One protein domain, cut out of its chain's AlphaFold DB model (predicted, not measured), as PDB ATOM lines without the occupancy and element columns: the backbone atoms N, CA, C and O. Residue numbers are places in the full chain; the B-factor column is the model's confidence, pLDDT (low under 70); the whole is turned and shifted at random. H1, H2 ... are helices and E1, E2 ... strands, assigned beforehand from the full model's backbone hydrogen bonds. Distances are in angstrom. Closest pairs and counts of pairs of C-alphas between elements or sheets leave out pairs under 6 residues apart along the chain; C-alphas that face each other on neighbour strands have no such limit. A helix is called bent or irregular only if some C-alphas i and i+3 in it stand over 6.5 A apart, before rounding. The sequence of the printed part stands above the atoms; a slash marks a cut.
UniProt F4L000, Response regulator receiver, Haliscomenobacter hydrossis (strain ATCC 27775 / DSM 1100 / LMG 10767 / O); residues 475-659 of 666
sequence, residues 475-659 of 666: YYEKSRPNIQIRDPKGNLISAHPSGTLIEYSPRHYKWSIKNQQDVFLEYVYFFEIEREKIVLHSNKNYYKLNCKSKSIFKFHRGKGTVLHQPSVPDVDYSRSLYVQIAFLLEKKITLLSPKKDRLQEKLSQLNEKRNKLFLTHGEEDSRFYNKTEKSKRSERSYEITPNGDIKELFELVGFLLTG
ATOM      1  N   TYR A 475     144.784  95.859 156.469       97.06
ATOM      2  CA  TYR A 475     144.412  97.241 156.157       97.06
ATOM      3  C   TYR A 475     143.030  97.409 155.513       97.06
ATOM      4  O   TYR A 475     142.457  98.494 155.624       97.06
ATOM      5  N   TYR A 476     142.476  96.383 154.861       96.56
ATOM      6  CA  TYR A 476     141.159  96.481 154.224       96.56
ATOM      7  C   TYR A 476     140.034  95.912 155.089       96.56
ATOM      8  O   TYR A 476     140.112  94.800 155.612       96.56
ATOM      9  N   GLU A 477     138.937  96.655 155.175       94.69
ATOM     10  CA  GLU A 477     137.638  96.148 155.592       94.69
ATOM     11  C   GLU A 477     136.878  95.642 154.367       94.69
ATOM     12  O   GLU A 477     136.741  96.348 153.363       94.69
ATOM     13  N   LYS A 478     136.393  94.401 154.446       94.12
ATOM     14  CA  LYS A 478     135.670  93.732 153.363       94.12
ATOM     15  C   LYS A 478     134.229  93.530 153.784       94.12
ATOM     16  O   LYS A 478     133.905  92.566 154.472       94.12
ATOM     17  N   SER A 479     133.363  94.444 153.367       92.19
ATOM     18  CA  SER A 479     131.935  94.372 153.665       92.19
ATOM     19  C   SER A 479     131.169  93.775 152.491       92.19
ATOM     20  O   SER A 479     131.591  93.866 151.331       92.19
ATOM     21  N   ARG A 480     130.000  93.185 152.767       87.50
ATOM     22  CA  ARG A 480     129.085  92.843 151.677       87.50
ATOM     23  C   ARG A 480     128.663  94.128 150.955       87.50
ATOM     24  O   ARG A 480     128.377  95.128 151.621       87.50
ATOM     25  N   PRO A 481     128.645  94.137 149.617       80.69
ATOM     26  CA  PRO A 481     128.148  95.276 148.872       80.69
ATOM     27  C   PRO A 481     126.663  95.487 149.189       80.69
ATOM     28  O   PRO A 481     125.870  94.555 149.063       80.69
ATOM     29  N   ASN A 482     126.274  96.700 149.583       74.19
ATOM     30  CA  ASN A 482     124.863  97.067 149.671       74.19
ATOM     31  C   ASN A 482     124.415  97.585 148.301       74.19
ATOM     32  O   ASN A 482     124.549  98.772 148.007       74.19
ATOM     33  N   ILE A 483     123.984  96.672 147.433       75.69
ATOM     34  CA  ILE A 483     123.676  96.990 146.038       75.69
ATOM     35  C   ILE A 483     122.172  96.961 145.844       75.69
ATOM     36  O   ILE A 483     121.506  95.965 146.116       75.69
ATOM     37  N   GLN A 484     121.654  98.079 145.351       82.25
ATOM     38  CA  GLN A 484     120.283  98.216 144.895       82.25
ATOM     39  C   GLN A 484     120.285  98.152 143.372       82.25
ATOM     40  O   GLN A 484     120.827  99.046 142.720       82.25
ATOM     41  N   ILE A 485     119.696  97.102 142.801       83.25
ATOM     42  CA  ILE A 485     119.557  96.983 141.348       83.25
ATOM     43  C   ILE A 485     118.192  97.534 140.954       83.25
ATOM     44  O   ILE A 485     117.175  97.206 141.570       83.25
ATOM     45  N   ARG A 486     118.171  98.385 139.929       88.00
ATOM     46  CA  ARG A 486     116.948  98.981 139.393       88.00
ATOM     47  C   ARG A 486     116.684  98.497 137.973       88.00
ATOM     48  O   ARG A 486     117.623  98.191 137.238       88.00
ATOM     49  N   ASP A 487     115.413  98.412 137.607       85.62
ATOM     50  CA  ASP A 487     114.988  98.172 136.228       85.62
ATOM     51  C   ASP A 487     115.213  99.427 135.348       85.62
ATOM     52  O   ASP A 487     115.554 100.495 135.870       85.62
ATOM     53  N   PRO A 488     115.011  99.347 134.017       85.69
ATOM     54  CA  PRO A 488     115.139 100.509 133.126       85.69
ATOM     55  C   PRO A 488     114.213 101.689 133.469       85.69
ATOM     56  O   PRO A 488     114.458 102.806 133.024       85.69
ATOM     57  N   LYS A 489     113.156 101.454 134.255       87.38
ATOM     58  CA  LYS A 489     112.191 102.462 134.713       87.38
ATOM     59  C   LYS A 489     112.536 103.019 136.103       87.38
ATOM     60  O   LYS A 489     111.811 103.868 136.611       87.38
ATOM     61  N   GLY A 490     113.630 102.567 136.719       86.62
ATOM     62  CA  GLY A 490     114.096 103.007 138.035       86.62
ATOM     63  C   GLY A 490     113.501 102.247 139.228       86.62
ATOM     64  O   GLY A 490     113.838 102.577 140.373       86.62
ATOM     65  N   ASN A 491     112.672 101.225 139.005       89.81
ATOM     66  CA  ASN A 491     112.065 100.430 140.073       89.81
ATOM     67  C   ASN A 491     113.098  99.497 140.705       89.81
ATOM     68  O   ASN A 491     113.865  98.852 139.995       89.81
ATOM     69  N   LEU A 492     113.107  99.397 142.036       90.56
ATOM     70  CA  LEU A 492     113.988  98.475 142.756       90.56
ATOM     71  C   LEU A 492     113.559  97.023 142.500       90.56
ATOM     72  O   LEU A 492     112.393  96.684 142.694       90.56
ATOM     73  N   ILE A 493     114.507  96.165 142.126       89.88
ATOM     74  CA  ILE A 493     114.279  94.726 141.977       89.88
ATOM     75  C   ILE A 493     115.093  93.987 143.039       89.88
ATOM     76  O   ILE A 493     116.320  94.059 143.058       89.88
ATOM     77  N   SER A 494     114.396  93.246 143.900       89.75
ATOM     78  CA  SER A 494     114.991  92.400 144.944       89.75
ATOM     79  C   SER A 494     114.827  90.897 144.689       89.75
ATOM     80  O   SER A 494     115.510  90.100 145.329       89.75
ATOM     81  N   ALA A 495     113.960  90.498 143.753       90.94
ATOM     82  CA  ALA A 495     113.669  89.104 143.436       90.94
ATOM     83  C   ALA A 495     113.590  88.860 141.923       90.94
ATOM     84  O   ALA A 495     113.226  89.740 141.141       90.94
ATOM     85  N   HIS A 496     113.934  87.644 141.518       90.44
ATOM     86  CA  HIS A 496     113.706  87.108 140.184       90.44
ATOM     87  C   HIS A 496     112.208  86.880 139.914       90.44
ATOM     88  O   HIS A 496     111.422  86.823 140.861       90.44
ATOM     89  N   PRO A 497     111.785  86.695 138.644       90.12
ATOM     90  CA  PRO A 497     110.383  86.418 138.316       90.12
ATOM     91  C   PRO A 497     109.810  85.179 139.016       90.12
ATOM     92  O   PRO A 497     108.607  85.111 139.240       90.12
ATOM     93  N   SER A 498     110.662  84.217 139.386       89.25
ATOM     94  CA  SER A 498     110.288  83.038 140.176       89.25
ATOM     95  C   SER A 498     109.923  83.335 141.637       89.25
ATOM     96  O   SER A 498     109.499  82.426 142.344       89.25
ATOM     97  N   GLY A 499     110.145  84.561 142.123       89.44
ATOM     98  CA  GLY A 499     110.040  84.930 143.539       89.44
ATOM     99  C   GLY A 499     111.315  84.677 144.353       89.44
ATOM    100  O   GLY A 499     111.394  85.093 145.506       89.44
ATOM    101  N   THR A 500     112.337  84.041 143.771       89.94
ATOM    102  CA  THR A 500     113.640  83.833 144.423       89.94
ATOM    103  C   THR A 500     114.368  85.165 144.596       89.94
ATOM    104  O   THR A 500     114.465  85.932 143.638       89.94
ATOM    105  N   LEU A 501     114.911  85.440 145.785       90.25
ATOM    106  CA  LEU A 501     115.705  86.649 146.022       90.25
ATOM    107  C   LEU A 501     116.936  86.687 145.110       90.25
ATOM    108  O   LEU A 501     117.545  85.658 144.818       90.25
ATOM    109  N   ILE A 502     117.299  87.885 144.660       86.50
ATOM    110  CA  ILE A 502     118.528  88.075 143.893       86.50
ATOM    111  C   ILE A 502     119.710  87.926 144.846       86.50
ATOM    112  O   ILE A 502     119.909  88.743 145.747       86.50
ATOM    113  N   GLU A 503     120.507  86.886 144.624       82.06
ATOM    114  CA  GLU A 503     121.721  86.636 145.387       82.06
ATOM    115  C   GLU A 503     122.959  87.155 144.655       82.06
ATOM    116  O   GLU A 503     123.127  87.025 143.440       82.06
ATOM    117  N   TYR A 504     123.865  87.743 145.427       81.69
ATOM    118  CA  TYR A 504     125.145  88.230 144.941       81.69
ATOM    119  C   TYR A 504     126.223  87.175 145.150       81.69
ATOM    120  O   TYR A 504     126.231  86.480 146.165       81.69
ATOM    121  N   SER A 505     127.181  87.103 144.219       83.50
ATOM    122  CA  SER A 505     128.388  86.287 144.394       83.50
ATOM    123  C   SER A 505     128.985  86.481 145.797       83.50
ATOM    124  O   SER A 505     129.330  87.612 146.158       83.50
ATOM    125  N   PRO A 506     129.193  85.400 146.573       80.81
ATOM    126  CA  PRO A 506     129.721  85.481 147.936       80.81
ATOM    127  C   PRO A 506     131.190  85.929 147.984       80.81
ATOM    128  O   PRO A 506     131.767  86.061 149.061       80.81
ATOM    129  N   ARG A 507     131.823  86.131 146.821       84.06
ATOM    130  CA  ARG A 507     133.210  86.588 146.688       84.06
ATOM    131  C   ARG A 507     133.324  88.075 146.347       84.06
ATOM    132  O   ARG A 507     134.434  88.599 146.345       84.06
ATOM    133  N   HIS A 508     132.217  88.755 146.048       90.50
ATOM    134  CA  HIS A 508     132.237  90.176 145.713       90.50
ATOM    135  C   HIS A 508     132.068  90.987 146.990       90.50
ATOM    136  O   HIS A 508     130.984  91.044 147.559       90.50
ATOM    137  N   TYR A 509     133.156  91.602 147.438       92.62
ATOM    138  CA  TYR A 509     133.180  92.457 148.620       92.62
ATOM    139  C   TYR A 509     133.435  93.901 148.206       92.62
ATOM    140  O   TYR A 509     134.139  94.151 147.225       92.62
ATOM    141  N   LYS A 510     132.908  94.849 148.981       94.44
ATOM    142  CA  LYS A 510     133.382  96.232 148.966       94.44
ATOM    143  C   LYS A 510     134.610  96.313 149.869       94.44
ATOM    144  O   LYS A 510     134.535  95.913 151.028       94.44
ATOM    145  N   TRP A 511     135.728  96.786 149.328       96.88
ATOM    146  CA  TRP A 511     137.002  96.899 150.034       96.88
ATOM    147  C   TRP A 511     137.236  98.369 150.353       96.88
ATOM    148  O   TRP A 511     137.453  99.171 149.442       96.88
ATOM    149  N   SER A 512     137.192  98.711 151.635       97.00
ATOM    150  CA  SER A 512     137.472 100.066 152.124       97.00
ATOM    151  C   SER A 512     138.698 100.027 153.026       97.00
ATOM    152  O   SER A 512     138.942  99.014 153.683       97.00
ATOM    153  N   ILE A 513     139.502 101.087 153.049       97.44
ATOM    154  CA  ILE A 513     140.619 101.164 153.996       97.44
ATOM    155  C   ILE A 513     140.039 101.270 155.413       97.44
ATOM    156  O   ILE A 513     139.191 102.121 155.674       97.44
ATOM    157  N   LYS A 514     140.494 100.419 156.339       94.69
ATOM    158  CA  LYS A 514     140.026 100.445 157.732       94.69
ATOM    159  C   LYS A 514     140.230 101.824 158.346       94.69
ATOM    160  O   LYS A 514     141.293 102.439 158.195       94.69
ATOM    161  N   ASN A 515     139.210 102.262 159.081       93.19
ATOM    162  CA  ASN A 515     139.155 103.562 159.748       93.19
ATOM    163  C   ASN A 515     139.271 104.757 158.780       93.19
ATOM    164  O   ASN A 515     139.690 105.837 159.189       93.19
ATOM    165  N   GLN A 516     138.944 104.569 157.495       95.62
ATOM    166  CA  GLN A 516     138.968 105.604 156.457       95.62
ATOM    167  C   GLN A 516     137.781 105.434 155.497       95.62
ATOM    168  O   GLN A 516     137.141 104.387 155.445       95.62
ATOM    169  N   GLN A 517     137.462 106.492 154.746       94.62
ATOM    170  CA  GLN A 517     136.356 106.474 153.777       94.62
ATOM    171  C   GLN A 517     136.794 106.031 152.374       94.62
ATOM    172  O   GLN A 517     135.942 105.767 151.527       94.62
ATOM    173  N   ASP A 518     138.101 105.940 152.118       96.81
ATOM    174  CA  ASP A 518     138.637 105.539 150.821       96.81
ATOM    175  C   ASP A 518     138.228 104.101 150.467       96.81
ATOM    176  O   ASP A 518     138.560 103.131 151.156       96.81
ATOM    177  N   VAL A 519     137.518 103.971 149.345       96.56
ATOM    178  CA  VAL A 519     137.082 102.693 148.777       96.56
ATOM    179  C   VAL A 519     138.052 102.297 147.672       96.56
ATOM    180  O   VAL A 519     138.184 102.996 146.670       96.56
ATOM    181  N   PHE A 520     138.714 101.156 147.841       97.44
ATOM    182  CA  PHE A 520     139.612 100.602 146.831       97.44
ATOM    183  C   PHE A 520     138.837  99.929 145.702       97.44
ATOM    184  O   PHE A 520     139.109 100.163 144.524       97.44
ATOM    185  N   LEU A 521     137.884  99.073 146.066       96.50
ATOM    186  CA  LEU A 521     137.179  98.212 145.129       96.50
ATOM    187  C   LEU A 521     135.721  98.072 145.545       96.50
ATOM    188  O   LEU A 521     135.415  97.770 146.699       96.50
ATOM    189  N   GLU A 522     134.823  98.227 144.587       94.56
ATOM    190  CA  GLU A 522     133.405  97.934 144.744       94.56
ATOM    191  C   GLU A 522     132.879  97.183 143.522       94.56
ATOM    192  O   GLU A 522     133.527  97.124 142.478       94.56
ATOM    193  N   TYR A 523     131.699  96.587 143.650       92.44
ATOM    194  CA  TYR A 523     131.041  95.884 142.556       92.44
ATOM    195  C   TYR A 523     129.728  96.579 142.242       92.44
ATOM    196  O   TYR A 523     128.998  96.979 143.144       92.44
ATOM    197  N   VAL A 524     129.423  96.700 140.955       89.38
ATOM    198  CA  VAL A 524     128.135  97.185 140.464       89.38
ATOM    199  C   VAL A 524     127.479  96.062 139.684       89.38
ATOM    200  O   VAL A 524     128.106  95.449 138.818       89.38
ATOM    201  N   TYR A 525     126.216  95.799 139.998       89.56
ATOM    202  CA  TYR A 525     125.416  94.781 139.336       89.56
ATOM    203  C   TYR A 525     124.368  95.455 138.471       89.56
ATOM    204  O   TYR A 525     123.818  96.496 138.834       89.56
ATOM    205  N   PHE A 526     124.113  94.863 137.318       89.25
ATOM    206  CA  PHE A 526     123.136  95.363 136.370       89.25
ATOM    207  C   PHE A 526     122.542  94.198 135.596       89.25
ATOM    208  O   PHE A 526     123.197  93.180 135.352       89.25
ATOM    209  N   PHE A 527     121.286  94.352 135.209       91.31
ATOM    210  CA  PHE A 527     120.643  93.398 134.327       91.31
ATOM    211  C   PHE A 527     121.140  93.564 132.897       91.31
ATOM    212  O   PHE A 527     121.441  94.671 132.449       91.31
ATOM    213  N   GLU A 528     121.193  92.460 132.166       91.56
ATOM    214  CA  GLU A 528     121.254  92.532 130.712       91.56
ATOM    215  C   GLU A 528     119.909  93.032 130.181       91.56
ATOM    216  O   GLU A 528     118.856  92.537 130.582       91.56
ATOM    217  N   ILE A 529     119.945  94.053 129.326       90.06
ATOM    218  CA  ILE A 529     118.750  94.711 128.795       90.06
ATOM    219  C   ILE A 529     118.777  94.585 127.276       90.06
ATOM    220  O   ILE A 529     119.748  94.983 126.636       90.06
ATOM    221  N   GLU A 530     117.687  94.083 126.706       91.88
ATOM    222  CA  GLU A 530     117.468  94.022 125.265       91.88
ATOM    223  C   GLU A 530     116.105  94.645 124.948       91.88
ATOM    224  O   GLU A 530     115.084  94.233 125.499       91.88
ATOM    225  N   ARG A 531     116.084  95.666 124.078       89.81
ATOM    226  CA  ARG A 531     114.856  96.397 123.694       89.81
ATOM    227  C   ARG A 531     114.022  96.829 124.915       89.81
ATOM    228  O   ARG A 531     112.825  96.562 124.978       89.81
ATOM    229  N   GLU A 532     114.685  97.437 125.904       86.94
ATOM    230  CA  GLU A 532     114.096  97.925 127.171       86.94
ATOM    231  C   GLU A 532     113.505  96.846 128.097       86.94
ATOM    232  O   GLU A 532     112.875  97.164 129.109       86.94
ATOM    233  N   LYS A 533     113.731  95.561 127.804       87.50
ATOM    234  CA  LYS A 533     113.318  94.444 128.659       87.50
ATOM    235  C   LYS A 533     114.531  93.790 129.298       87.50
ATOM    236  O   LYS A 533     115.569  93.626 128.661       87.50
ATOM    237  N   ILE A 534     114.385  93.394 130.560       90.25
ATOM    238  CA  ILE A 534     115.406  92.604 131.247       90.25
ATOM    239  C   ILE A 534     115.459  91.219 130.601       90.25
ATOM    240  O   ILE A 534     114.444  90.523 130.514       90.25
ATOM    241  N   VAL A 535     116.649  90.820 130.165       92.25
ATOM    242  CA  VAL A 535     116.902  89.505 129.580       92.25
ATOM    243  C   VAL A 535     116.799  88.442 130.671       92.25
ATOM    244  O   VAL A 535     117.366  88.568 131.759       92.25
ATOM    245  N   LEU A 536     116.071  87.372 130.369       90.19
ATOM    246  CA  LEU A 536     115.979  86.193 131.221       90.19
ATOM    247  C   LEU A 536     117.062  85.185 130.843       90.19
ATOM    248  O   LEU A 536     117.449  85.063 129.681       90.19
ATOM    249  N   HIS A 537     117.530  84.427 131.827       88.88
ATOM    250  CA  HIS A 537     118.355  83.254 131.586       88.88
ATOM    251  C   HIS A 537     117.552  82.195 130.803       88.88
ATOM    252  O   HIS A 537     116.320  82.225 130.777       88.88
ATOM    253  N   SER A 538     118.231  81.228 130.178       85.38
ATOM    254  CA  SER A 538     117.605  80.188 129.336       85.38
ATOM    255  C   SER A 538     116.475  79.410 130.025       85.38
ATOM    256  O   SER A 538     115.543  78.953 129.369       85.38
ATOM    257  N   ASN A 539     116.517  79.313 131.355       80.25
ATOM    258  CA  ASN A 539     115.515  78.662 132.194       80.25
ATOM    259  C   ASN A 539     114.314  79.565 132.557       80.25
ATOM    260  O   ASN A 539     113.482  79.135 133.348       80.25
ATOM    261  N   LYS A 540     114.223  80.793 132.014       83.19
ATOM    262  CA  LYS A 540     113.164  81.824 132.169       83.19
ATOM    263  C   LYS A 540     112.774  82.235 133.597       83.19
ATOM    264  O   LYS A 540     112.047  83.206 133.772       83.19
ATOM    265  N   ASN A 541     113.295  81.556 134.608       88.50
ATOM    266  CA  ASN A 541     112.982  81.777 136.015       88.50
ATOM    267  C   ASN A 541     113.876  82.845 136.652       88.50
ATOM    268  O   ASN A 541     113.535  83.373 137.704       88.50
ATOM    269  N   TYR A 542     114.995  83.183 136.005       88.25
ATOM    270  CA  TYR A 542     116.008  84.085 136.537       88.25
ATOM    271  C   TYR A 542     116.310  85.201 135.545       88.25
ATOM    272  O   TYR A 542     116.416  84.980 134.341       88.25
ATOM    273  N   TYR A 543     116.497  86.404 136.071       90.31
ATOM    274  CA  TYR A 543     117.076  87.509 135.318       90.31
ATOM    275  C   TYR A 543     118.551  87.221 135.049       90.31
ATOM    276  O   TYR A 543     119.261  86.733 135.931       90.31
ATOM    277  N   LYS A 544     119.026  87.561 133.852       90.25
ATOM    278  CA  LYS A 544     120.448  87.492 133.524       90.25
ATOM    279  C   LYS A 544     121.161  88.681 134.169       90.25
ATOM    280  O   LYS A 544     121.068  89.819 133.706       90.25
ATOM    281  N   LEU A 545     121.816  88.404 135.294       89.00
ATOM    282  CA  LEU A 545     122.498  89.395 136.112       89.00
ATOM    283  C   LEU A 545     123.990  89.438 135.772       89.00
ATOM    284  O   LEU A 545     124.689  88.436 135.895       89.00
ATOM    285  N   ASN A 546     124.476  90.616 135.394       90.44
ATOM    286  CA  ASN A 546     125.889  90.875 135.152       90.44
ATOM    287  C   ASN A 546     126.484  91.696 136.300       90.44
ATOM    288  O   ASN A 546     125.777  92.383 137.041       90.44
ATOM    289  N   CYS A 547     127.808  91.649 136.439       90.38
ATOM    290  CA  CYS A 547     128.530  92.469 137.403       90.38
ATOM    291  C   CYS A 547     129.814  93.032 136.795       90.38
ATOM    292  O   CYS A 547     130.404  92.441 135.889       90.38
ATOM    293  N   LYS A 548     130.239  94.190 137.296       91.75
ATOM    294  CA  LYS A 548     131.535  94.803 136.992       91.75
ATOM    295  C   LYS A 548     132.147  95.309 138.289       91.75
ATOM    296  O   LYS A 548     131.459  95.960 139.075       91.75
ATOM    297  N   SER A 549     133.425  95.024 138.507       94.00
ATOM    298  CA  SER A 549     134.187  95.709 139.546       94.00
ATOM    299  C   SER A 549     134.479  97.144 139.106       94.00
ATOM    300  O   SER A 549     134.641  97.426 137.915       94.00
ATOM    301  N   LYS A 550     134.513  98.064 140.066       95.62
ATOM    302  CA  LYS A 550     134.901  99.457 139.874       95.62
ATOM    303  C   LYS A 550     135.918  99.862 140.932       95.62
ATOM    304  O   LYS A 550     135.828  99.437 142.083       95.62
ATOM    305  N   SER A 551     136.872 100.693 140.533       96.88
ATOM    306  CA  SER A 551     137.863 101.294 141.419       96.88
ATOM    307  C   SER A 551     138.081 102.752 141.034       96.88
ATOM    308  O   SER A 551     138.059 103.099 139.853       96.88
ATOM    309  N   ILE A 552     138.317 103.606 142.028       97.19
ATOM    310  CA  ILE A 552     138.818 104.972 141.811       97.19
ATOM    311  C   ILE A 552     140.330 104.995 141.576       97.19
ATOM    312  O   ILE A 552     140.917 106.065 141.479       97.19
ATOM    313  N   PHE A 553     140.987 103.841 141.541       97.62
ATOM    314  CA  PHE A 553     142.422 103.739 141.364       97.62
ATOM    315  C   PHE A 553     142.739 103.122 140.014       97.62
ATOM    316  O   PHE A 553     142.120 102.141 139.603       97.62
ATOM    317  N   LYS A 554     143.737 103.681 139.337       96.69
ATOM    318  CA  LYS A 554     144.358 103.068 138.172       96.69
ATOM    319  C   LYS A 554     145.843 102.905 138.438       96.69
ATOM    320  O   LYS A 554     146.529 103.880 138.726       96.69
ATOM    321  N   PHE A 555     146.329 101.676 138.324       95.25
ATOM    322  CA  PHE A 555     147.749 101.363 138.437       95.25
ATOM    323  C   PHE A 555     148.309 100.963 137.075       95.25
ATOM    324  O   PHE A 555     147.884  99.960 136.499       95.25
ATOM    325  N   HIS A 556     149.238 101.753 136.542       92.69
ATOM    326  CA  HIS A 556     149.841 101.500 135.237       92.69
ATOM    327  C   HIS A 556     151.324 101.868 135.243       92.69
ATOM    328  O   HIS A 556     151.689 102.947 135.700       92.69
ATOM    329  N   ARG A 557     152.175 100.976 134.711       88.50
ATOM    330  CA  ARG A 557     153.638 101.170 134.600       88.50
ATOM    331  C   ARG A 557     154.281 101.639 135.912       88.50
ATOM    332  O   ARG A 557     155.021 102.613 135.931       88.50
ATOM    333  N   GLY A 558     153.941 100.976 137.016       91.25
ATOM    334  CA  GLY A 558     154.491 101.305 138.330       91.25
ATOM    335  C   GLY A 558     153.971 102.598 138.956       91.25
ATOM    336  O   GLY A 558     154.477 102.982 140.001       91.25
ATOM    337  N   LYS A 559     152.965 103.256 138.366       94.62
ATOM    338  CA  LYS A 559     152.382 104.485 138.903       94.62
ATOM    339  C   LYS A 559     150.892 104.331 139.185       94.62
ATOM    340  O   LYS A 559     150.110 103.934 138.316       94.62
ATOM    341  N   GLY A 560     150.510 104.669 140.409       94.19
ATOM    342  CA  GLY A 560     149.133 104.806 140.848       94.19
ATOM    343  C   GLY A 560     148.565 106.173 140.499       94.19
ATOM    344  O   GLY A 560     149.245 107.194 140.571       94.19
ATOM    345  N   THR A 561     147.304 106.221 140.092       95.38
ATOM    346  CA  THR A 561     146.578 107.474 139.873       95.38
ATOM    347  C   THR A 561     145.158 107.333 140.388       95.38
ATOM    348  O   THR A 561     144.489 106.328 140.144       95.38
ATOM    349  N   VAL A 562     144.703 108.350 141.115       95.81
ATOM    350  CA  VAL A 562     143.340 108.431 141.636       95.81
ATOM    351  C   VAL A 562     142.462 109.123 140.601       95.81
ATOM    352  O   VAL A 562     142.789 110.202 140.113       95.81
ATOM    353  N   LEU A 563     141.346 108.495 140.265       95.94
ATOM    354  CA  LEU A 563     140.365 108.971 139.305       95.94
ATOM    355  C   LEU A 563     139.271 109.769 140.013       95.94
ATOM    356  O   LEU A 563     138.899 109.469 141.146       95.94
ATOM    357  N   HIS A 564     138.693 110.743 139.308       93.19
ATOM    358  CA  HIS A 564     137.526 111.481 139.800       93.19
ATOM    359  C   HIS A 564     136.261 110.617 139.879       93.19
ATOM    360  O   HIS A 564     135.387 110.888 140.697       93.19
ATOM    361  N   GLN A 565     136.151 109.591 139.030       93.50
ATOM    362  CA  GLN A 565     135.023 108.661 139.012       93.50
ATOM    363  C   GLN A 565     135.519 107.210 138.957       93.50
ATOM    364  O   GLN A 565     136.509 106.944 138.269       93.50
ATOM    365  N   PRO A 566     134.836 106.264 139.634       94.81
ATOM    366  CA  PRO A 566     135.203 104.855 139.580       94.81
ATOM    367  C   PRO A 566     135.120 104.293 138.155       94.81
ATOM    368  O   PRO A 566     134.072 104.380 137.507       94.81
ATOM    369  N   SER A 567     136.192 103.655 137.690       95.81
ATOM    370  CA  SER A 567     136.252 102.978 136.389       95.81
ATOM    371  C   SER A 567     136.387 101.466 136.549       95.81
ATOM    372  O   SER A 567     136.779 100.975 137.607       95.81
ATOM    373  N   VAL A 568     136.082 100.718 135.486       95.19
ATOM    374  CA  VAL A 568     136.338  99.271 135.446       95.19
ATOM    375  C   VAL A 568     137.853  99.043 135.371       95.19
ATOM    376  O   VAL A 568     138.479  99.606 134.472       95.19
ATOM    377  N   PRO A 569     138.456  98.275 136.295       92.75
ATOM    378  CA  PRO A 569     139.885  97.982 136.259       92.75
ATOM    379  C   PRO A 569     140.301  97.145 135.039       92.75
ATOM    380  O   PRO A 569     139.558  96.268 134.607       92.75
ATOM    381  N   ASP A 570     141.525  97.364 134.544       90.06
ATOM    382  CA  ASP A 570     142.102  96.608 133.414       90.06
ATOM    383  C   ASP A 570     142.438  95.142 133.785       90.06
ATOM    384  O   ASP A 570     142.562  94.283 132.917       90.06
ATOM    385  N   VAL A 571     142.590  94.850 135.082       89.88
ATOM    386  CA  VAL A 571     142.844  93.511 135.643       89.88
ATOM    387  C   VAL A 571     142.016  93.306 136.910       89.88
ATOM    388  O   VAL A 571     141.535  94.268 137.505       89.88
ATOM    389  N   ASP A 572     141.866  92.067 137.378       91.44
ATOM    390  CA  ASP A 572     141.132  91.798 138.618       91.44
ATOM    391  C   ASP A 572     141.898  92.318 139.852       91.44
ATOM    392  O   ASP A 572     142.796  91.667 140.398       91.44
ATOM    393  N   TYR A 573     141.530  93.515 140.313       94.31
ATOM    394  CA  TYR A 573     142.128  94.171 141.481       94.31
ATOM    395  C   TYR A 573     141.894  93.389 142.783       94.31
ATOM    396  O   TYR A 573     142.710  93.480 143.702       94.31
ATOM    397  N   SER A 574     140.853  92.549 142.856       91.31
ATOM    398  CA  SER A 574     140.614  91.691 144.028       91.31
ATOM    399  C   SER A 574     141.661  90.576 144.170       91.31
ATOM    400  O   SER A 574     141.907  90.100 145.281       91.31
ATOM    401  N   ARG A 575     142.325  90.205 143.065       91.44
ATOM    402  CA  ARG A 575     143.387  89.184 143.007       91.44
ATOM    403  C   ARG A 575     144.792  89.766 142.842       91.44
ATOM    404  O   ARG A 575     145.779  89.070 143.059       91.44
ATOM    405  N   SER A 576     144.898  91.039 142.473       94.44
ATOM    406  CA  SER A 576     146.175  91.693 142.175       94.44
ATOM    407  C   SER A 576     146.795  92.320 143.426       94.44
ATOM    408  O   SER A 576     146.628  93.512 143.679       94.44
ATOM    409  N   LEU A 577     147.536  91.526 144.205       96.50
ATOM    410  CA  LEU A 577     148.117  91.962 145.485       96.50
ATOM    411  C   LEU A 577     148.966  93.238 145.374       96.50
ATOM    412  O   LEU A 577     148.811  94.154 146.173       96.50
ATOM    413  N   TYR A 578     149.834  93.337 144.367       96.94
ATOM    414  CA  TYR A 578     150.684  94.518 144.182       96.94
ATOM    415  C   TYR A 578     149.862  95.798 143.920       96.94
ATOM    416  O   TYR A 578     150.238  96.872 144.375       96.94
ATOM    417  N   VAL A 579     148.693  95.694 143.275       97.62
ATOM    418  CA  VAL A 579     147.774  96.832 143.082       97.62
ATOM    419  C   VAL A 579     147.100  97.217 144.399       97.62
ATOM    420  O   VAL A 579     146.967  98.402 144.697       97.62
ATOM    421  N   GLN A 580     146.718  96.224 145.209       98.06
ATOM    422  CA  GLN A 580     146.146  96.452 146.543       98.06
ATOM    423  C   GLN A 580     147.122  97.219 147.438       98.06
ATOM    424  O   GLN A 580     146.719  98.173 148.100       98.06
ATOM    425  N   ILE A 581     148.401  96.834 147.430       98.44
ATOM    426  CA  ILE A 581     149.455  97.530 148.178       98.44
ATOM    427  C   ILE A 581     149.735  98.917 147.586       98.44
ATOM    428  O   ILE A 581     149.868  99.878 148.339       98.44
ATOM    429  N   ALA A 582     149.761  99.062 146.258       98.12
ATOM    430  CA  ALA A 582     149.956 100.363 145.618       98.12
ATOM    431  C   ALA A 582     148.866 101.380 145.998       98.12
ATOM    432  O   ALA A 582     149.182 102.549 146.215       98.12
ATOM    433  N   PHE A 583     147.608 100.946 146.140       98.25
ATOM    434  CA  PHE A 583     146.539 101.819 146.628       98.25
ATOM    435  C   PHE A 583     146.743 102.235 148.088       98.25
ATOM    436  O   PHE A 583     146.506 103.394 148.423       98.25
ATOM    437  N   LEU A 584     147.235 101.335 148.950       98.31
ATOM    438  CA  LEU A 584     147.586 101.699 150.328       98.31
ATOM    439  C   LEU A 584     148.693 102.758 150.356       98.31
ATOM    440  O   LEU A 584     148.538 103.755 151.050       98.31
ATOM    441  N   LEU A 585     149.749 102.604 149.550       97.94
ATOM    442  CA  LEU A 585     150.807 103.618 149.412       97.94
ATOM    443  C   LEU A 585     150.279 104.969 148.896       97.94
ATOM    444  O   LEU A 585     150.861 106.012 149.181       97.94
ATOM    445  N   GLU A 586     149.196 104.953 148.116       97.38
ATOM    446  CA  GLU A 586     148.590 106.163 147.557       97.38
ATOM    447  C   GLU A 586     147.654 106.876 148.542       97.38
ATOM    448  O   GLU A 586     147.593 108.106 148.548       97.38
ATOM    449  N   LYS A 587     146.889 106.117 149.336       97.19
ATOM    450  CA  LYS A 587     145.744 106.643 150.093       97.19
ATOM    451  C   LYS A 587     145.839 106.503 151.598       97.19
ATOM    452  O   LYS A 587     145.253 107.316 152.311       97.19
ATOM    453  N   LYS A 588     146.547 105.497 152.112       97.12
ATOM    454  CA  LYS A 588     146.581 105.271 153.553       97.12
ATOM    455  C   LYS A 588     147.376 106.391 154.216       97.12
ATOM    456  O   LYS A 588     148.585 106.479 154.053       97.12
ATOM    457  N   ILE A 589     146.685 107.196 155.024       95.44
ATOM    458  CA  ILE A 589     147.260 108.357 155.734       95.44
ATOM    459  C   ILE A 589     148.568 108.020 156.476       95.44
ATOM    460  O   ILE A 589     149.527 108.782 156.397       95.44
ATOM    461  N   THR A 590     148.638 106.872 157.157       94.94
ATOM    462  CA  THR A 590     149.832 106.439 157.913       94.94
ATOM    463  C   THR A 590     150.998 105.974 157.035       94.94
ATOM    464  O   THR A 590     152.088 105.756 157.551       94.94
ATOM    465  N   LEU A 591     150.785 105.832 155.723       95.88
ATOM    466  CA  LEU A 591     151.764 105.362 154.739       95.88
ATOM    467  C   LEU A 591     152.062 106.416 153.661       95.88
ATOM    468  O   LEU A 591     152.629 106.097 152.615       95.88
ATOM    469  N   LEU A 592     151.695 107.679 153.893       92.69
ATOM    470  CA  LEU A 592     152.048 108.762 152.983       92.69
ATOM    471  C   LEU A 592     153.556 109.027 153.060       92.69
ATOM    472  O   LEU A 592     154.077 109.426 154.098       92.69
ATOM    473  N   SER A 593     154.256 108.829 151.943       93.69
ATOM    474  CA  SER A 593     155.680 109.147 151.799       93.69
ATOM    475  C   SER A 593     155.909 110.041 150.576       93.69
ATOM    476  O   SER A 593     155.299 109.814 149.524       93.69
ATOM    477  N   PRO A 594     156.838 111.017 150.647       94.00
ATOM    478  CA  PRO A 594     157.273 111.770 149.469       94.00
ATOM    479  C   PRO A 594     157.923 110.875 148.398       94.00
ATOM    480  O   PRO A 594     158.037 111.281 147.246       94.00
ATOM    481  N   LYS A 595     158.329 109.648 148.750       95.56
ATOM    482  CA  LYS A 595     158.922 108.656 147.841       95.56
ATOM    483  C   LYS A 595     157.907 107.633 147.317       95.56
ATOM    484  O   LYS A 595     158.324 106.614 146.765       95.56
ATOM    485  N   LYS A 596     156.598 107.872 147.466       94.88
ATOM    486  CA  LYS A 596     155.550 106.911 147.071       94.88
ATOM    487  C   LYS A 596     155.672 106.423 145.622       94.88
ATOM    488  O   LYS A 596     155.559 105.224 145.395       94.88
ATOM    489  N   ASP A 597     155.989 107.309 144.674       95.69
ATOM    490  CA  ASP A 597     156.114 106.953 143.253       95.69
ATOM    491  C   ASP A 597     157.252 105.938 143.059       95.69
ATOM    492  O   ASP A 597     157.082 104.925 142.387       95.69
ATOM    493  N   ARG A 598     158.382 106.138 143.752       96.56
ATOM    494  CA  ARG A 598     159.514 105.198 143.748       96.56
ATOM    495  C   ARG A 598     159.153 103.860 144.399       96.56
ATOM    496  O   ARG A 598     159.591 102.816 143.926       96.56
ATOM    497  N   LEU A 599     158.387 103.870 145.493       97.06
ATOM    498  CA  LEU A 599     157.937 102.641 146.160       97.06
ATOM    499  C   LEU A 599     156.975 101.837 145.275       97.06
ATOM    500  O   LEU A 599     157.096 100.617 145.192       97.06
ATOM    501  N   GLN A 600     156.055 102.514 144.585       97.50
ATOM    502  CA  GLN A 600     155.129 101.904 143.631       97.50
ATOM    503  C   GLN A 600     155.859 101.334 142.404       97.50
ATOM    504  O   GLN A 600     155.554 100.218 141.971       97.50
ATOM    505  N   GLU A 601     156.862 102.047 141.889       97.62
ATOM    506  CA  GLU A 601     157.710 101.567 140.797       97.62
ATOM    507  C   GLU A 601     158.461 100.293 141.204       97.62
ATOM    508  O   GLU A 601     158.345  99.267 140.528       97.62
ATOM    509  N   LYS A 602     159.146 100.320 142.358       96.69
ATOM    510  CA  LYS A 602     159.825  99.144 142.925       96.69
ATOM    511  C   LYS A 602     158.867  97.973 143.110       96.69
ATOM    512  O   LYS A 602     159.171  96.861 142.694       96.69
ATOM    513  N   LEU A 603     157.686  98.206 143.679       97.94
ATOM    514  CA  LEU A 603     156.671  97.168 143.861       97.94
ATOM    515  C   LEU A 603     156.256  96.524 142.528       97.94
ATOM    516  O   LEU A 603     156.094  95.303 142.464       97.94
ATOM    517  N   SER A 604     156.122  97.313 141.459       96.62
ATOM    518  CA  SER A 604     155.839  96.793 140.117       96.62
ATOM    519  C   SER A 604     156.982  95.921 139.592       96.62
ATOM    520  O   SER A 604     156.733  94.814 139.116       96.62
ATOM    521  N   GLN A 605     158.231  96.370 139.734       95.88
ATOM    522  CA  GLN A 605     159.417  95.611 139.315       95.88
ATOM    523  C   GLN A 605     159.560  94.295 140.104       95.88
ATOM    524  O   GLN A 605     159.786  93.230 139.522       95.88
ATOM    525  N   LEU A 606     159.352  94.337 141.423       96.56
ATOM    526  CA  LEU A 606     159.370  93.158 142.292       96.56
ATOM    527  C   LEU A 606     158.234  92.187 141.939       96.56
ATOM    528  O   LEU A 606     158.452  90.977 141.941       96.56
ATOM    529  N   ASN A 607     157.049  92.687 141.572       95.00
ATOM    530  CA  ASN A 607     155.942  91.855 141.089       95.00
ATOM    531  C   ASN A 607     156.283  91.143 139.772       95.00
ATOM    532  O   ASN A 607     155.965  89.966 139.606       95.00
ATOM    533  N   GLU A 608     156.948  91.823 138.836       91.75
ATOM    534  CA  GLU A 608     157.411  91.200 137.590       91.75
ATOM    535  C   GLU A 608     158.430  90.090 137.852       91.75
ATOM    536  O   GLU A 608     158.353  89.026 137.236       91.75
ATOM    537  N   LYS A 609     159.359  90.313 138.789       91.50
ATOM    538  CA  LYS A 609     160.313  89.285 139.221       91.50
ATOM    539  C   LYS A 609     159.606  88.136 139.927       91.50
ATOM    540  O   LYS A 609     159.858  86.987 139.579       91.50
ATOM    541  N   ARG A 610     158.667  88.419 140.836       91.94
ATOM    542  CA  ARG A 610     157.805  87.416 141.479       91.94
ATOM    543  C   ARG A 610     157.116  86.561 140.424       91.94
ATOM    544  O   ARG A 610     157.226  85.349 140.473       91.94
ATOM    545  N   ASN A 611     156.493  87.175 139.421       87.00
ATOM    546  CA  ASN A 611     155.797  86.490 138.327       87.00
ATOM    547  C   ASN A 611     156.728  85.831 137.300       87.00
ATOM    548  O   ASN A 611     156.276  85.350 136.268       87.00
ATOM    549  N   LYS A 612     158.028  85.772 137.551       84.38
ATOM    550  CA  LYS A 612     158.977  84.954 136.791       84.38
ATOM    551  C   LYS A 612     159.584  83.850 137.675       84.38
ATOM    552  O   LYS A 612     160.307  82.989 137.168       84.38
ATOM    553  N   LEU A 613     159.250  83.823 138.975       83.69
ATOM    554  CA  LEU A 613     159.616  82.746 139.890       83.69
ATOM    555  C   LEU A 613     158.773  81.494 139.619       83.69
ATOM    556  O   LEU A 613     157.569  81.563 139.414       83.69
ATOM    557  N   PHE A 614     159.392  80.314 139.628       72.81
ATOM    558  CA  PHE A 614     158.674  79.062 139.347       72.81
ATOM    559  C   PHE A 614     157.776  78.627 140.498       72.81
ATOM    560  O   PHE A 614     156.735  78.024 140.276       72.81
ATOM    561  N   LEU A 615     158.131  79.037 141.714       73.81
ATOM    562  CA  LEU A 615     157.387  78.759 142.940       73.81
ATOM    563  C   LEU A 615     156.006  79.432 142.991       73.81
ATOM    564  O   LEU A 615     155.236  79.176 143.912       73.81
ATOM    565  N   THR A 616     155.696  80.326 142.051       64.25
ATOM    566  CA  THR A 616     154.510  81.189 142.115       64.25
ATOM    567  C   THR A 616     153.460  80.942 141.046       64.25
ATOM    568  O   THR A 616     152.415  81.598 141.084       64.25
ATOM    569  N   HIS A 617     153.734  80.042 140.104       62.00
ATOM    570  CA  HIS A 617     152.880  79.803 138.944       62.00
ATOM    571  C   HIS A 617     152.123  78.487 139.068       62.00
ATOM    572  O   HIS A 617     152.724  77.439 139.291       62.00
ATOM    573  N   GLY A 618     150.802  78.573 138.911       57.22
ATOM    574  CA  GLY A 618     149.903  77.449 138.641       57.22
ATOM    575  C   GLY A 618     149.366  77.510 137.205       57.22
ATOM    576  O   GLY A 618     149.818  78.345 136.427       57.22
ATOM    577  N   GLU A 619     148.402  76.638 136.894       51.34
ATOM    578  CA  GLU A 619     147.785  76.262 135.594       51.34
ATOM    579  C   GLU A 619     147.534  77.332 134.496       51.34
ATOM    580  O   GLU A 619     147.143  76.969 133.388       51.34
ATOM    581  N   GLU A 620     147.738  78.630 134.736       57.50
ATOM    582  CA  GLU A 620     147.217  79.722 133.897       57.50
ATOM    583  C   GLU A 620     148.041  80.058 132.631       57.50
ATOM    584  O   GLU A 620     147.498  80.670 131.712       57.50
ATOM    585  N   ASP A 621     149.313  79.647 132.516       63.41
ATOM    586  CA  ASP A 621     150.074  79.742 131.252       63.41
ATOM    587  C   ASP A 621     150.228  78.341 130.649       63.41
ATOM    588  O   ASP A 621     150.922  77.490 131.200       63.41
ATOM    589  N   SER A 622     149.622  78.089 129.488       66.75
ATOM    590  CA  SER A 622     149.738  76.800 128.787       66.75
ATOM    591  C   SER A 622     151.188  76.434 128.447       66.75
ATOM    592  O   SER A 622     151.519  75.254 128.316       66.75
ATOM    593  N   ARG A 623     152.092  77.420 128.371       67.06
ATOM    594  CA  ARG A 623     153.535  77.198 128.187       67.06
ATOM    595  C   ARG A 623     154.230  76.730 129.463       67.06
ATOM    596  O   ARG A 623     155.341  76.207 129.369       67.06
ATOM    597  N   PHE A 624     153.605  76.881 130.633       68.19
ATOM    598  CA  PHE A 624     154.153  76.437 131.915       68.19
ATOM    599  C   PHE A 624     154.391  74.922 131.942       68.19
ATOM    600  O   PHE A 624     155.409  74.478 132.475       68.19
ATOM    601  N   TYR A 625     153.506  74.145 131.311       77.00
ATOM    602  CA  TYR A 625     153.626  72.687 131.192       77.00
ATOM    603  C   TYR A 625     154.582  72.233 130.083       77.00
ATOM    604  O   TYR A 625     155.024  71.089 130.084       77.00
ATOM    605  N   ASN A 626     154.957  73.135 129.171       82.44
ATOM    606  CA  ASN A 626     155.788  72.806 128.010       82.44
ATOM    607  C   ASN A 626     157.295  72.914 128.290       82.44
ATOM    608  O   ASN A 626     158.104  72.666 127.397       82.44
ATOM    609  N   LYS A 627     157.694  73.309 129.506       79.62
ATOM    610  CA  LYS A 627     159.102  73.479 129.887       79.62
ATOM    611  C   LYS A 627     159.402  72.791 131.212       79.62
ATOM    612  O   LYS A 627     158.645  72.910 132.173       79.62
ATOM    613  N   THR A 628     160.553  72.126 131.285       83.56
ATOM    614  CA  THR A 628     161.093  71.604 132.549       83.56
ATOM    615  C   THR A 628     161.592  72.747 133.429       83.56
ATOM    616  O   THR A 628     161.989  73.790 132.911       83.56
ATOM    617  N   GLU A 629     161.665  72.537 134.747       79.44
ATOM    618  CA  GLU A 629     162.222  73.518 135.698       79.44
ATOM    619  C   GLU A 629     163.660  73.939 135.359       79.44
ATOM    620  O   GLU A 629     164.043  75.096 135.538       79.44
ATOM    621  N   LYS A 630     164.445  73.028 134.773       83.25
ATOM    622  CA  LYS A 630     165.791  73.328 134.279       83.25
ATOM    623  C   LYS A 630     165.773  74.317 133.107       83.25
ATOM    624  O   LYS A 630     166.481  75.316 133.165       83.25
ATOM    625  N   SER A 631     164.964  74.054 132.074       81.88
ATOM    626  CA  SER A 631     164.835  74.928 130.887       81.88
ATOM    627  C   SER A 631     164.332  76.319 131.277       81.88
ATOM    628  O   SER A 631     164.903  77.340 130.899       81.88
ATOM    629  N   LYS A 632     163.313  76.326 132.129       77.00
ATOM    630  CA  LYS A 632     162.750  77.489 132.802       77.00
ATOM    631  C   LYS A 632     163.831  78.346 133.488       77.00
ATOM    632  O   LYS A 632     163.893  79.551 133.255       77.00
ATOM    633  N   ARG A 633     164.722  77.748 134.289       76.25
ATOM    634  CA  ARG A 633     165.820  78.468 134.968       76.25
ATOM    635  C   ARG A 633     166.923  78.944 134.027       76.25
ATOM    636  O   ARG A 633     167.402  80.055 134.216       76.25
ATOM    637  N   SER A 634     167.304  78.157 133.021       76.50
ATOM    638  CA  SER A 634     168.366  78.543 132.077       76.50
ATOM    639  C   SER A 634     168.009  79.743 131.200       76.50
ATOM    640  O   SER A 634     168.898  80.427 130.708       76.50
ATOM    641  N   GLU A 635     166.719  80.012 131.005       73.12
ATOM    642  CA  GLU A 635     166.242  81.176 130.249       73.12
ATOM    643  C   GLU A 635     166.190  82.461 131.088       73.12
ATOM    644  O   GLU A 635     165.918  83.539 130.552       73.12
ATOM    645  N   ARG A 636     166.415  82.383 132.408       69.75
ATOM    646  CA  ARG A 636     166.364  83.569 133.260       69.75
ATOM    647  C   ARG A 636     167.611  84.419 133.078       69.75
ATOM    648  O   ARG A 636     168.729  83.963 133.274       69.75
ATOM    649  N   SER A 637     167.386  85.701 132.821       67.94
ATOM    650  CA  SER A 637     168.424  86.730 132.825       67.94
ATOM    651  C   SER A 637     168.709  87.316 134.214       67.94
ATOM    652  O   SER A 637     169.471  88.274 134.309       67.94
ATOM    653  N   TYR A 638     168.073  86.819 135.284       74.75
ATOM    654  CA  TYR A 638     168.202  87.412 136.616       74.75
ATOM    655  C   TYR A 638     168.091  86.386 137.756       74.75
ATOM    656  O   TYR A 638     167.375  85.385 137.656       74.75
ATOM    657  N   GLU A 639     168.780  86.688 138.856       87.50
ATOM    658  CA  GLU A 639     168.818  85.939 140.114       87.50
ATOM    659  C   GLU A 639     168.316  86.834 141.257       87.50
ATOM    660  O   GLU A 639     168.586  88.036 141.271       87.50
ATOM    661  N   ILE A 640     167.570  86.259 142.207       93.06
ATOM    662  CA  ILE A 640     167.136  86.972 143.414       93.06
ATOM    663  C   ILE A 640     168.326  87.073 144.365       93.06
ATOM    664  O   ILE A 640     168.864  86.054 144.795       93.06
ATOM    665  N   THR A 641     168.714  88.296 144.721       94.56
ATOM    666  CA  THR A 641     169.901  88.543 145.548       94.56
ATOM    667  C   THR A 641     169.558  89.206 146.888       94.56
ATOM    668  O   THR A 641     168.640  90.033 146.947       94.56
ATOM    669  N   PRO A 642     170.323  88.914 147.962       96.25
ATOM    670  CA  PRO A 642     170.179  89.574 149.259       96.25
ATOM    671  C   PRO A 642     170.299  91.100 149.211       96.25
ATOM    672  O   PRO A 642     169.541  91.782 149.888       96.25
ATOM    673  N   ASN A 643     171.207  91.646 148.396       95.25
ATOM    674  CA  ASN A 643     171.497  93.089 148.375       95.25
ATOM    675  C   ASN A 643     170.697  93.860 147.311       95.25
ATOM    676  O   ASN A 643     170.806  95.082 147.234       95.25
ATOM    677  N   GLY A 644     169.904  93.158 146.497       95.94
ATOM    678  CA  GLY A 644     169.020  93.733 145.487       95.94
ATOM    679  C   GLY A 644     167.558  93.495 145.845       95.94
ATOM    680  O   GLY A 644     166.970  94.228 146.633       95.94
ATOM    681  N   ASP A 645     166.977  92.440 145.285       96.88
ATOM    682  CA  ASP A 645     165.538  92.159 145.357       96.88
ATOM    683  C   ASP A 645     164.995  91.968 146.768       96.88
ATOM    684  O   ASP A 645     163.945  92.512 147.117       96.88
ATOM    685  N   ILE A 646     165.712  91.195 147.587       98.31
ATOM    686  CA  ILE A 646     165.309  90.939 148.971       98.31
ATOM    687  C   ILE A 646     165.361  92.241 149.769       98.31
ATOM    688  O   ILE A 646     164.414  92.547 150.489       98.31
ATOM    689  N   LYS A 647     166.424  93.031 149.582       98.25
ATOM    690  CA  LYS A 647     166.609  94.327 150.240       98.25
ATOM    691  C   LYS A 647     165.459  95.268 149.922       98.25
ATOM    692  O   LYS A 647     164.842  95.811 150.831       98.25
ATOM    693  N   GLU A 648     165.135  95.432 148.643       98.00
ATOM    694  CA  GLU A 648     164.072  96.343 148.218       98.00
ATOM    695  C   GLU A 648     162.691  95.918 148.716       98.00
ATOM    696  O   GLU A 648     161.913  96.765 149.164       98.00
ATOM    697  N   LEU A 649     162.389  94.617 148.673       98.69
ATOM    698  CA  LEU A 649     161.129  94.098 149.192       98.69
ATOM    699  C   LEU A 649     161.052  94.230 150.717       98.69
ATOM    700  O   LEU A 649     160.005  94.614 151.235       98.69
ATOM    701  N   PHE A 650     162.140  93.953 151.434       98.75
ATOM    702  CA  PHE A 650     162.199  94.097 152.886       98.75
ATOM    703  C   PHE A 650     162.015  95.554 153.322       98.75
ATOM    704  O   PHE A 650     161.230  95.814 154.226       98.75
ATOM    705  N   GLU A 651     162.675  96.509 152.660       98.44
ATOM    706  CA  GLU A 651     162.506  97.943 152.937       98.44
ATOM    707  C   GLU A 651     161.051  98.391 152.723       98.44
ATOM    708  O   GLU A 651     160.495  99.111 153.555       98.44
ATOM    709  N   LEU A 652     160.408  97.917 151.647       98.56
ATOM    710  CA  LEU A 652     158.988  98.169 151.393       98.56
ATOM    711  C   LEU A 652     158.099  97.552 152.483       98.56
ATOM    712  O   LEU A 652     157.217  98.231 153.006       98.56
ATOM    713  N   VAL A 653     158.321  96.284 152.835       98.69
ATOM    714  CA  VAL A 653     157.575  95.595 153.901       98.69
ATOM    715  C   VAL A 653     157.746  96.334 155.228       98.69
ATOM    716  O   VAL A 653     156.754  96.640 155.883       98.69
ATOM    717  N   GLY A 654     158.973  96.696 155.591       98.38
ATOM    718  CA  GLY A 654     159.273  97.462 156.795       98.38
ATOM    719  C   GLY A 654     158.534  98.798 156.853       98.38
ATOM    720  O   GLY A 654     157.927  99.118 157.878       98.38
ATOM    721  N   PHE A 655     158.496  99.533 155.737       98.50
ATOM    722  CA  PHE A 655     157.714 100.765 155.627       98.50
ATOM    723  C   PHE A 655     156.214 100.519 155.825       98.50
ATOM    724  O   PHE A 655     155.578 101.206 156.619       98.50
ATOM    725  N   LEU A 656     155.645  99.507 155.166       98.44
ATOM    726  CA  LEU A 656     154.217  99.183 155.276       98.44
ATOM    727  C   LEU A 656     153.806  98.700 156.680       98.44
ATOM    728  O   LEU A 656     152.645  98.842 157.068       98.44
ATOM    729  N   LEU A 657     154.738  98.113 157.434       98.50
ATOM    730  CA  LEU A 657     154.492  97.623 158.790       98.50
ATOM    731  C   LEU A 657     154.652  98.705 159.859       98.50
ATOM    732  O   LEU A 657     154.018  98.588 160.903       98.50
ATOM    733  N   THR A 658     155.476  99.730 159.621       98.06
ATOM    734  CA  THR A 658     155.871 100.705 160.660       98.06
ATOM    735  C   THR A 658     155.542 102.163 160.326       98.06
ATOM    736  O   THR A 658     155.610 103.026 161.201       98.06
ATOM    737  N   GLY A 659     155.232 102.469 159.064       97.38
ATOM    738  CA  GLY A 659     155.091 103.835 158.547       97.38
ATOM    739  C   GLY A 659     156.414 104.606 158.451       97.38
ATOM    740  O   GLY A 659     156.416 105.777 158.073       97.38
TER     741      GLY A 659
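What this domain is: This is residues 475 to 659 of the 666 residues of the protein "Response regulator receiver" of Haliscomenobacter hydrossis (strain ATCC 27775 / DSM 1100 / LMG 10767 / O) (UniProt F4L000). A strongly twisted five-stranded sheet curls round helix H1, and H2 packs beside H1, with H4 crossing H2 farther out. Links 480 to 509 and 528 to 544 reach out at one end of the long axis; H3 lies far from the sheet, and residues 615 to 623 stick out. The printed part has 185 residues, under half in named elements, in order E1 E2 E3 E4 E5 H1 H2 H3 H4; the class is mixed, and the sheet, E1 E2 E3 E4 E5, is antiparallel. It is loose, radius of gyration of the C-alphas 21.2 A, spanning 62 by 45 by 24 A.

Where its parts are: E1, residues 476 to 479, begins at C-alpha (141.159, 96.481, 154.224). E2 is 510 to 513, E3 519 to 527, 23.8 A, E4 545 to 556, 29.9 A, and E5 559 to 567. H1 is 577 to 587, H2 596 to 610, 20.4 A, and H3 629 to 634. H4, 642 to 658, 21.4 A, ends at C-alpha (155.871, 100.705, 160.660); it is only just irregular, C-alphas 642 and 645 being 6.6 A apart.

How they stand to each other: The strands form a meander, each the antiparallel neighbour of the one before: N 477 and O 512 are 2.8 A apart, N 511 and O 521 2.8 A, N 524 and O 548 2.9 A, N 554 and O 561 2.9 A. E4 bends by 75 degrees at residue 552. H1 and H2, a helical hairpin, touch at a shallow tilt of 4 degrees, opposite ways; their closest C-alphas, Ala 582 and Gln 600, are 5.8 A apart. H2 is on the sheet, in two layers, a helix on one face of a sheet. H4 touches H2 with residues 645 to 652 alone, at a steep tilt of 53 degrees, opposite ways; the closest C-alphas, Leu 606 and Asp 645, are 7.0 A apart. H3 is apart from H2 and H4. Each O i to N i+4 pair is within hydrogen-bond range in H1, H2 and H3, and 11 of 13 in H4.

The domain as a whole: The C-alphas farthest apart, Ser 498 and Asn 643, are 62.6 A apart. The printed part has no cut. The links E1 to E2, E3 to E4 and H2 to H3 are long. pLDDT is under 70 at residues 616 to 624 and 636 to 637.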